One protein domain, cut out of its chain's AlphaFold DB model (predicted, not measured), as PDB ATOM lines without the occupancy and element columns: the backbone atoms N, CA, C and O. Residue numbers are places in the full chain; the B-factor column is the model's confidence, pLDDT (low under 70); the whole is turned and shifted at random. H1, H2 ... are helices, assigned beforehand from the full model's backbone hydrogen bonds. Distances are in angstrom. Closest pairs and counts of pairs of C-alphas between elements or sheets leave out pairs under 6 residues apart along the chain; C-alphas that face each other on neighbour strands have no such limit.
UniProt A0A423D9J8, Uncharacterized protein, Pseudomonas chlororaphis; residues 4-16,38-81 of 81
ATOM      1  N   PHE A   4      14.534 -44.174  31.449       84.06
ATOM      2  CA  PHE A   4      13.807 -44.685  30.289       84.06
ATOM      3  C   PHE A   4      13.971 -43.773  29.066       84.06
ATOM      4  O   PHE A   4      14.292 -44.265  27.984       84.06
ATOM      5  N   ASP A   5      13.851 -42.452  29.245       84.94
ATOM      6  CA  ASP A   5      14.055 -41.473  28.168       84.94
ATOM      7  C   ASP A   5      15.476 -41.569  27.604       84.94
ATOM      8  O   ASP A   5      15.676 -41.606  26.390       84.94
ATOM      9  N   ILE A   6      16.472 -41.696  28.487       85.06
ATOM     10  CA  ILE A   6      17.879 -41.839  28.091       85.06
ATOM     11  C   ILE A   6      18.078 -43.097  27.240       85.06
ATOM     12  O   ILE A   6      18.721 -43.046  26.191       85.06
ATOM     13  N   GLN A   7      17.508 -44.228  27.659       86.94
ATOM     14  CA  GLN A   7      17.602 -45.479  26.906       86.94
ATOM     15  C   GLN A   7      16.935 -45.384  25.532       86.94
ATOM     16  O   GLN A   7      17.502 -45.883  24.560       86.94
ATOM     17  N   GLN A   8      15.775 -44.731  25.433       87.00
ATOM     18  CA  GLN A   8      15.101 -44.498  24.154       87.00
ATOM     19  C   GLN A   8      15.956 -43.632  23.223       87.00
ATOM     20  O   GLN A   8      16.129 -43.981  22.055       87.00
ATOM     21  N   THR A   9      16.571 -42.563  23.734       87.06
ATOM     22  CA  THR A   9      17.462 -41.697  22.945       87.06
ATOM     23  C   THR A   9      18.710 -42.432  22.457       87.06
ATOM     24  O   THR A   9      19.076 -42.298  21.286       87.06
ATOM     25  N   ILE A  10      19.352 -43.240  23.310       85.69
ATOM     26  CA  ILE A  10      20.499 -44.074  22.910       85.69
ATOM     27  C   ILE A  10      20.086 -45.012  21.775       85.69
ATOM     28  O   ILE A  10      20.772 -45.096  20.759       85.69
ATOM     29  N   ARG A  11      18.947 -45.693  21.931       85.25
ATOM     30  CA  ARG A  11      18.458 -46.674  20.960       85.25
ATOM     31  C   ARG A  11      18.124 -46.026  19.621       85.25
ATOM     32  O   ARG A  11      18.588 -46.502  18.594       85.25
ATOM     33  N   ARG A  12      17.453 -44.875  19.648       86.69
ATOM     34  CA  ARG A  12      17.178 -44.069  18.455       86.69
ATOM     35  C   ARG A  12      18.458 -43.617  17.753       86.69
ATOM     36  O   ARG A  12      18.540 -43.701  16.537       86.69
ATOM     37  N   SER A  13      19.466 -43.179  18.508       85.00
ATOM     38  CA  SER A  13      20.749 -42.734  17.943       85.00
ATOM     39  C   SER A  13      21.514 -43.882  17.277       85.00
ATOM     40  O   SER A  13      22.142 -43.689  16.235       85.00
ATOM     41  N   ILE A  14      21.442 -45.082  17.863       82.88
ATOM     42  CA  ILE A  14      21.955 -46.311  17.254       82.88
ATOM     43  C   ILE A  14      21.183 -46.599  15.967       82.88
ATOM     44  O   ILE A  14      21.806 -46.719  14.920       82.88
ATOM     45  N   ASP A  15      19.852 -46.635  16.011       82.75
ATOM     46  CA  ASP A  15      19.018 -46.931  14.842       82.75
ATOM     47  C   ASP A  15      19.242 -45.925  13.703       82.75
ATOM     48  O   ASP A  15      19.333 -46.319  12.545       82.75
ATOM     49  N   GLU A  16      19.415 -44.637  14.006       83.94
ATOM     50  CA  GLU A  16      19.728 -43.599  13.019       83.94
ATOM     51  C   GLU A  16      21.115 -43.779  12.402       83.94
ATOM     52  O   GLU A  16      21.270 -43.648  11.186       83.94
ATOM     53  N   ASP A  38      29.751 -47.016  15.116       78.38
ATOM     54  CA  ASP A  38      30.754 -46.000  15.433       78.38
ATOM     55  C   ASP A  38      30.451 -45.410  16.812       78.38
ATOM     56  O   ASP A  38      29.613 -44.516  16.967       78.38
ATOM     57  N   LEU A  39      31.136 -45.950  17.823       77.44
ATOM     58  CA  LEU A  39      30.994 -45.521  19.212       77.44
ATOM     59  C   LEU A  39      31.345 -44.041  19.398       77.44
ATOM     60  O   LEU A  39      30.677 -43.359  20.168       77.44
ATOM     61  N   ASN A  40      32.326 -43.509  18.661       78.69
ATOM     62  CA  ASN A  40      32.693 -42.096  18.774       78.69
ATOM     63  C   ASN A  40      31.577 -41.199  18.241       78.69
ATOM     64  O   ASN A  40      31.217 -40.209  18.878       78.69
ATOM     65  N   ALA A  41      31.006 -41.552  17.088       80.12
ATOM     66  CA  ALA A  41      29.867 -40.830  16.539       80.12
ATOM     67  C   ALA A  41      28.627 -40.958  17.441       80.12
ATOM     68  O   ALA A  41      27.868 -39.999  17.566       80.12
ATOM     69  N   LEU A  42      28.433 -42.109  18.104       82.69
ATOM     70  CA  LEU A  42      27.313 -42.309  19.025       82.69
ATOM     71  C   LEU A  42      27.480 -41.396  20.238       82.69
ATOM     72  O   LEU A  42      26.559 -40.657  20.575       82.69
ATOM     73  N   PHE A  43      28.663 -41.408  20.856       82.75
ATOM     74  CA  PHE A  43      28.948 -40.563  22.006       82.75
ATOM     75  C   PHE A  43      28.806 -39.091  21.657       82.75
ATOM     76  O   PHE A  43      28.086 -38.416  22.374       82.75
ATOM     77  N   ARG A  44      29.341 -38.605  20.530       82.81
ATOM     78  CA  ARG A  44      29.158 -37.198  20.130       82.81
ATOM     79  C   ARG A  44      27.695 -36.789  19.953       82.81
ATOM     80  O   ARG A  44      27.322 -35.693  20.365       82.81
ATOM     81  N   SER A  45      26.859 -37.649  19.367       83.75
ATOM     82  CA  SER A  45      25.418 -37.374  19.275       83.75
ATOM     83  C   SER A  45      24.777 -37.275  20.659       83.75
ATOM     84  O   SER A  45      23.977 -36.375  20.902       83.75
ATOM     85  N   LEU A  46      25.158 -38.161  21.582       84.12
ATOM     86  CA  LEU A  46      24.667 -38.137  22.960       84.12
ATOM     87  C   LEU A  46      25.202 -36.920  23.731       84.12
ATOM     88  O   LEU A  46      24.427 -36.273  24.423       84.12
ATOM     89  N   GLU A  47      26.471 -36.541  23.562       85.81
ATOM     90  CA  GLU A  47      27.042 -35.320  24.146       85.81
ATOM     91  C   GLU A  47      26.241 -34.098  23.726       85.81
ATOM     92  O   GLU A  47      25.857 -33.291  24.565       85.81
ATOM     93  N   SER A  48      25.947 -33.984  22.428       83.38
ATOM     94  CA  SER A  48      25.165 -32.873  21.896       83.38
ATOM     95  C   SER A  48      23.720 -32.884  22.393       83.38
ATOM     96  O   SER A  48      23.141 -31.815  22.555       83.38
ATOM     97  N   HIS A  49      23.119 -34.058  22.596       84.88
ATOM     98  CA  HIS A  49      21.725 -34.175  23.030       84.88
ATOM     99  C   HIS A  49      21.552 -33.885  24.525       84.88
ATOM    100  O   HIS A  49      20.612 -33.206  24.923       84.88
ATOM    101  N   PHE A  50      22.455 -34.413  25.350       82.19
ATOM    102  CA  PHE A  50      22.395 -34.320  26.809       82.19
ATOM    103  C   PHE A  50      23.241 -33.172  27.377       82.19
ATOM    104  O   PHE A  50      23.173 -32.904  28.571       82.19
ATOM    105  N   ASN A  51      24.019 -32.489  26.532       82.19
ATOM    106  CA  ASN A  51      24.951 -31.422  26.900       82.19
ATOM    107  C   ASN A  51      25.956 -31.841  27.992       82.19
ATOM    108  O   ASN A  51      26.239 -31.090  28.925       82.19
ATOM    109  N   ILE A  52      26.491 -33.058  27.878       80.62
ATOM    110  CA  ILE A  52      27.473 -33.628  28.811       80.62
ATOM    111  C   ILE A  52      28.733 -34.082  28.064       80.62
ATOM    112  O   ILE A  52      28.621 -34.543  26.931       80.62
ATOM    113  N   PRO A  53      29.928 -34.000  28.677       74.94
ATOM    114  CA  PRO A  53      31.154 -34.520  28.081       74.94
ATOM    115  C   PRO A  53      31.226 -36.051  28.239       74.94
ATOM    116  O   PRO A  53      31.376 -36.563  29.349       74.94
ATOM    117  N   LEU A  54      31.128 -36.775  27.122       73.94
ATOM    118  CA  LEU A  54      31.198 -38.240  26.999       73.94
ATOM    119  C   LEU A  54      32.410 -38.680  26.155       73.94
ATOM    120  O   LEU A  54      33.115 -39.615  26.509       73.94
ATOM    121  N   ALA A  55      32.718 -38.012  25.045       62.47
ATOM    122  CA  ALA A  55      33.735 -38.439  24.080       62.47
ATOM    123  C   ALA A  55      35.169 -38.418  24.640       62.47
ATOM    124  O   ALA A  55      36.044 -39.111  24.116       62.47
ATOM    125  N   SER A  56      35.407 -37.649  25.702       63.84
ATOM    126  CA  SER A  56      36.702 -37.565  26.389       63.84
ATOM    127  C   SER A  56      36.823 -38.512  27.585       63.84
ATOM    128  O   SER A  56      37.906 -38.618  28.161       63.84
ATOM    129  N   ASP A  57      35.740 -39.179  27.992       68.56
ATOM    130  CA  ASP A  57      35.731 -39.959  29.224       68.56
ATOM    131  C   ASP A  57      36.173 -41.406  28.952       68.56
ATOM    132  O   ASP A  57      35.516 -42.181  28.254       68.56
ATOM    133  N   LEU A  58      37.354 -41.760  29.467       59.25
ATOM    134  CA  LEU A  58      37.975 -43.071  29.263       59.25
ATOM    135  C   LEU A  58      37.129 -44.222  29.821       59.25
ATOM    136  O   LEU A  58      37.227 -45.334  29.298       59.25
ATOM    137  N   ASP A  59      36.278 -43.971  30.819       66.31
ATOM    138  CA  ASP A  59      35.413 -45.004  31.391       66.31
ATOM    139  C   ASP A  59      34.279 -45.412  30.439       66.31
ATOM    140  O   ASP A  59      33.852 -46.567  30.458       66.31
ATOM    141  N   LEU A  60      33.878 -44.554  29.492       66.75
ATOM    142  CA  LEU A  60      32.911 -44.925  28.448       66.75
ATOM    143  C   LEU A  60      33.442 -45.975  27.473       66.75
ATOM    144  O   LEU A  60      32.653 -46.671  26.843       66.75
ATOM    145  N   ARG A  61      34.766 -46.153  27.377       64.50
ATOM    146  CA  ARG A  61      35.357 -47.254  26.597       64.50
ATOM    147  C   ARG A  61      35.171 -48.619  27.260       64.50
ATOM    148  O   ARG A  61      35.374 -49.630  26.597       64.50
ATOM    149  N   ARG A  62      34.823 -48.655  28.551       66.94
ATOM    150  CA  ARG A  62      34.514 -49.886  29.299       66.94
ATOM    151  C   ARG A  62      33.024 -50.214  29.287       66.94
ATOM    152  O   ARG A  62      32.652 -51.361  29.525       66.94
ATOM    153  N   VAL A  63      32.184 -49.227  28.984       71.38
ATOM    154  CA  VAL A  63      30.736 -49.396  28.886       71.38
ATOM    155  C   VAL A  63      30.421 -50.325  27.719       71.38
ATOM    156  O   VAL A  63      30.656 -49.997  26.557       71.38
ATOM    157  N   SER A  64      29.884 -51.498  28.046       70.62
ATOM    158  CA  SER A  64      29.638 -52.571  27.076       70.62
ATOM    159  C   SER A  64      28.146 -52.775  26.807       70.62
ATOM    160  O   SER A  64      27.765 -53.590  25.968       70.62
ATOM    161  N   SER A  65      27.278 -52.038  27.509       77.62
ATOM    162  CA  SER A  65      25.828 -52.171  27.404       77.62
ATOM    163  C   SER A  65      25.092 -50.828  27.413       77.62
ATOM    164  O   SER A  65      25.503 -49.860  28.053       77.62
ATOM    165  N   ILE A  66      23.923 -50.790  26.760       81.00
ATOM    166  CA  ILE A  66      22.989 -49.645  26.810       81.00
ATOM    167  C   ILE A  66      22.569 -49.343  28.257       81.00
ATOM    168  O   ILE A  66      22.306 -48.197  28.610       81.00
ATOM    169  N   ASN A  67      22.495 -50.377  29.098       80.06
ATOM    170  CA  ASN A  67      22.086 -50.274  30.492       80.06
ATOM    171  C   ASN A  67      23.107 -49.507  31.346       80.06
ATOM    172  O   ASN A  67      22.704 -48.674  32.158       80.06
ATOM    173  N   GLU A  68      24.398 -49.783  31.153       81.88
ATOM    174  CA  GLU A  68      25.504 -49.051  31.779       81.88
ATOM    175  C   GLU A  68      25.614 -47.636  31.207       81.88
ATOM    176  O   GLU A  68      25.690 -46.676  31.969       81.88
ATOM    177  N   LEU A  69      25.514 -47.488  29.880       82.31
ATOM    178  CA  LEU A  69      25.551 -46.178  29.223       82.31
ATOM    179  C   LEU A  69      24.432 -45.260  29.727       82.31
ATOM    180  O   LEU A  69      24.658 -44.077  29.972       82.31
ATOM    181  N   SER A  70      23.225 -45.798  29.916       84.94
ATOM    182  CA  SER A  70      22.097 -45.003  30.396       84.94
ATOM    183  C   SER A  70      22.241 -44.581  31.854       84.94
ATOM    184  O   SER A  70      21.830 -43.474  32.191       84.94
ATOM    185  N   GLN A  71      22.824 -45.425  32.714       83.81
ATOM    186  CA  GLN A  71      23.136 -45.018  34.088       83.81
ATOM    187  C   GLN A  71      24.212 -43.945  34.114       83.81
ATOM    188  O   GLN A  71      24.023 -42.929  34.770       83.81
ATOM    189  N   TYR A  72      25.268 -44.122  33.328       83.56
ATOM    190  CA  TYR A  72      26.361 -43.169  33.253       83.56
ATOM    191  C   TYR A  72      25.891 -41.767  32.833       83.56
ATOM    192  O   TYR A  72      26.202 -40.764  33.477       83.56
ATOM    193  N   ILE A  73      25.082 -41.692  31.770       83.31
ATOM    194  CA  ILE A  73      24.496 -40.431  31.294       83.31
ATOM    195  C   ILE A  73      23.580 -39.828  32.361       83.31
ATOM    196  O   ILE A  73      23.643 -38.624  32.603       83.31
ATOM    197  N   LEU A  74      22.761 -40.647  33.029       85.12
ATOM    198  CA  LEU A  74      21.885 -40.187  34.105       85.12
ATOM    199  C   LEU A  74      22.688 -39.577  35.260       85.12
ATOM    200  O   LEU A  74      22.341 -38.501  35.738       85.12
ATOM    201  N   GLU A  75      23.760 -40.236  35.697       84.00
ATOM    202  CA  GLU A  75      24.632 -39.754  36.770       84.00
ATOM    203  C   GLU A  75      25.310 -38.436  36.392       84.00
ATOM    204  O   GLU A  75      25.216 -37.466  37.142       84.00
ATOM    205  N   LYS A  76      25.910 -38.350  35.199       80.44
ATOM    206  CA  LYS A  76      26.534 -37.112  34.704       80.44
ATOM    207  C   LYS A  76      25.533 -35.965  34.588       80.44
ATOM    208  O   LYS A  76      25.850 -34.856  35.008       80.44
ATOM    209  N   THR A  77      24.331 -36.235  34.076       79.06
ATOM    210  CA  THR A  77      23.262 -35.229  33.938       79.06
ATOM    211  C   THR A  77      22.810 -34.717  35.307       79.06
ATOM    212  O   THR A  77      22.578 -33.526  35.476       79.06
ATOM    213  N   ARG A  78      22.736 -35.585  36.327       78.62
ATOM    214  CA  ARG A  78      22.392 -35.174  37.702       78.62
ATOM    215  C   ARG A  78      23.478 -34.344  38.379       78.62
ATOM    216  O   ARG A  78      23.149 -33.569  39.262       78.62
ATOM    217  N   LEU A  79      24.742 -34.516  37.992       71.06
ATOM    218  CA  LEU A  79      25.870 -33.740  38.519       71.06
ATOM    219  C   LEU A  79      26.027 -32.363  37.853       71.06
ATOM    220  O   LEU A  79      26.801 -31.544  38.338       71.06
ATOM    221  N   THR A  80      25.345 -32.123  36.728       60.81
ATOM    222  CA  THR A  80      25.403 -30.860  35.968       60.81
ATOM    223  C   THR A  80      24.188 -29.949  36.182       60.81
ATOM    224  O   THR A  80      24.202 -28.822  35.688       60.81
ATOM    225  N   CYS A  81      23.168 -30.406  36.917       51.16
ATOM    226  CA  CYS A  81      22.038 -29.598  37.399       51.16
ATOM    227  C   CYS A  81      22.273 -29.135  38.840       51.16
ATOM    228  O   CYS A  81      21.832 -28.008  39.153       51.16
TER     229      CYS A  81
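Overview. This is residues 4 to 16 and 38 to 81 of the 81 residues of an uncharacterized protein of Pseudomonas chlororaphis (UniProt A0A423D9J8). The longest helix, H4, and H2 make two sides of a loose frame and come close near Phe 50 and Thr 77; H1 bridges them on one side, while the link with short H3 lies on the side away from H1. The printed part has 57 residues with four named helices, in the order H1, H2, H3, H4, and no named strand; its class is all helix. It is compact, with a radius of gyration of the C-alphas of 10.2 A and spans of 28 by 24 by 19 A.

Along the chain. Find C-alpha 66 at (22.989, -49.645, 26.810); from there H4, residues 66 to 80, runs 21.0 A to C-alpha 80 at (25.403, -30.860, 35.968). H1, residues 4 to 16, begins at C-alpha 4 at (13.807, -44.685, 30.289) and is 18.3 A long. H2, residues 39 to 50, measures 16.0 A, and H3, residues 58 to 61, 5.6 A.

Arrangement. Look at Gln 7 and Ser 70, the closest C-alphas of H1 and H4, 5.7 A apart: these helices touch, H1 with residues 6 to 11 alone. They run opposite ways at a steep tilt of 61 degrees. With residues 10 to 14 alone, H1 touches residues 42 to 46 of H2; the closest C-alphas are those of Ser 13 and Leu 42, 6.7 A. H2 and H4 are close but not clearly touching, with the closest C-alphas, of Phe 50 and Thr 77, 7.2 A apart. So are H3 and H4, at 7.5 A between the C-alphas of Leu 60 and Leu 69. H3 is apart from H1 and H2. In H1, H2 and H4 every O i to N i+4 pair is within hydrogen-bond range; H3 is too short for such a pair.

Size, cuts and confidence. The C-alphas farthest apart, those of Asp 38 and Cys 81, are 28.8 A apart. Between Glu 16 and Asp 38, residues 17 to 37 are not printed, and their C-alphas stand 11.5 A apart across this cut. The link from H2 to H3 is short, that from H3 to H4 tight. Look for pLDDT under 70 at residues 55 to 62 and 80 to 81 of this model; the mean of the printed part is 78.5.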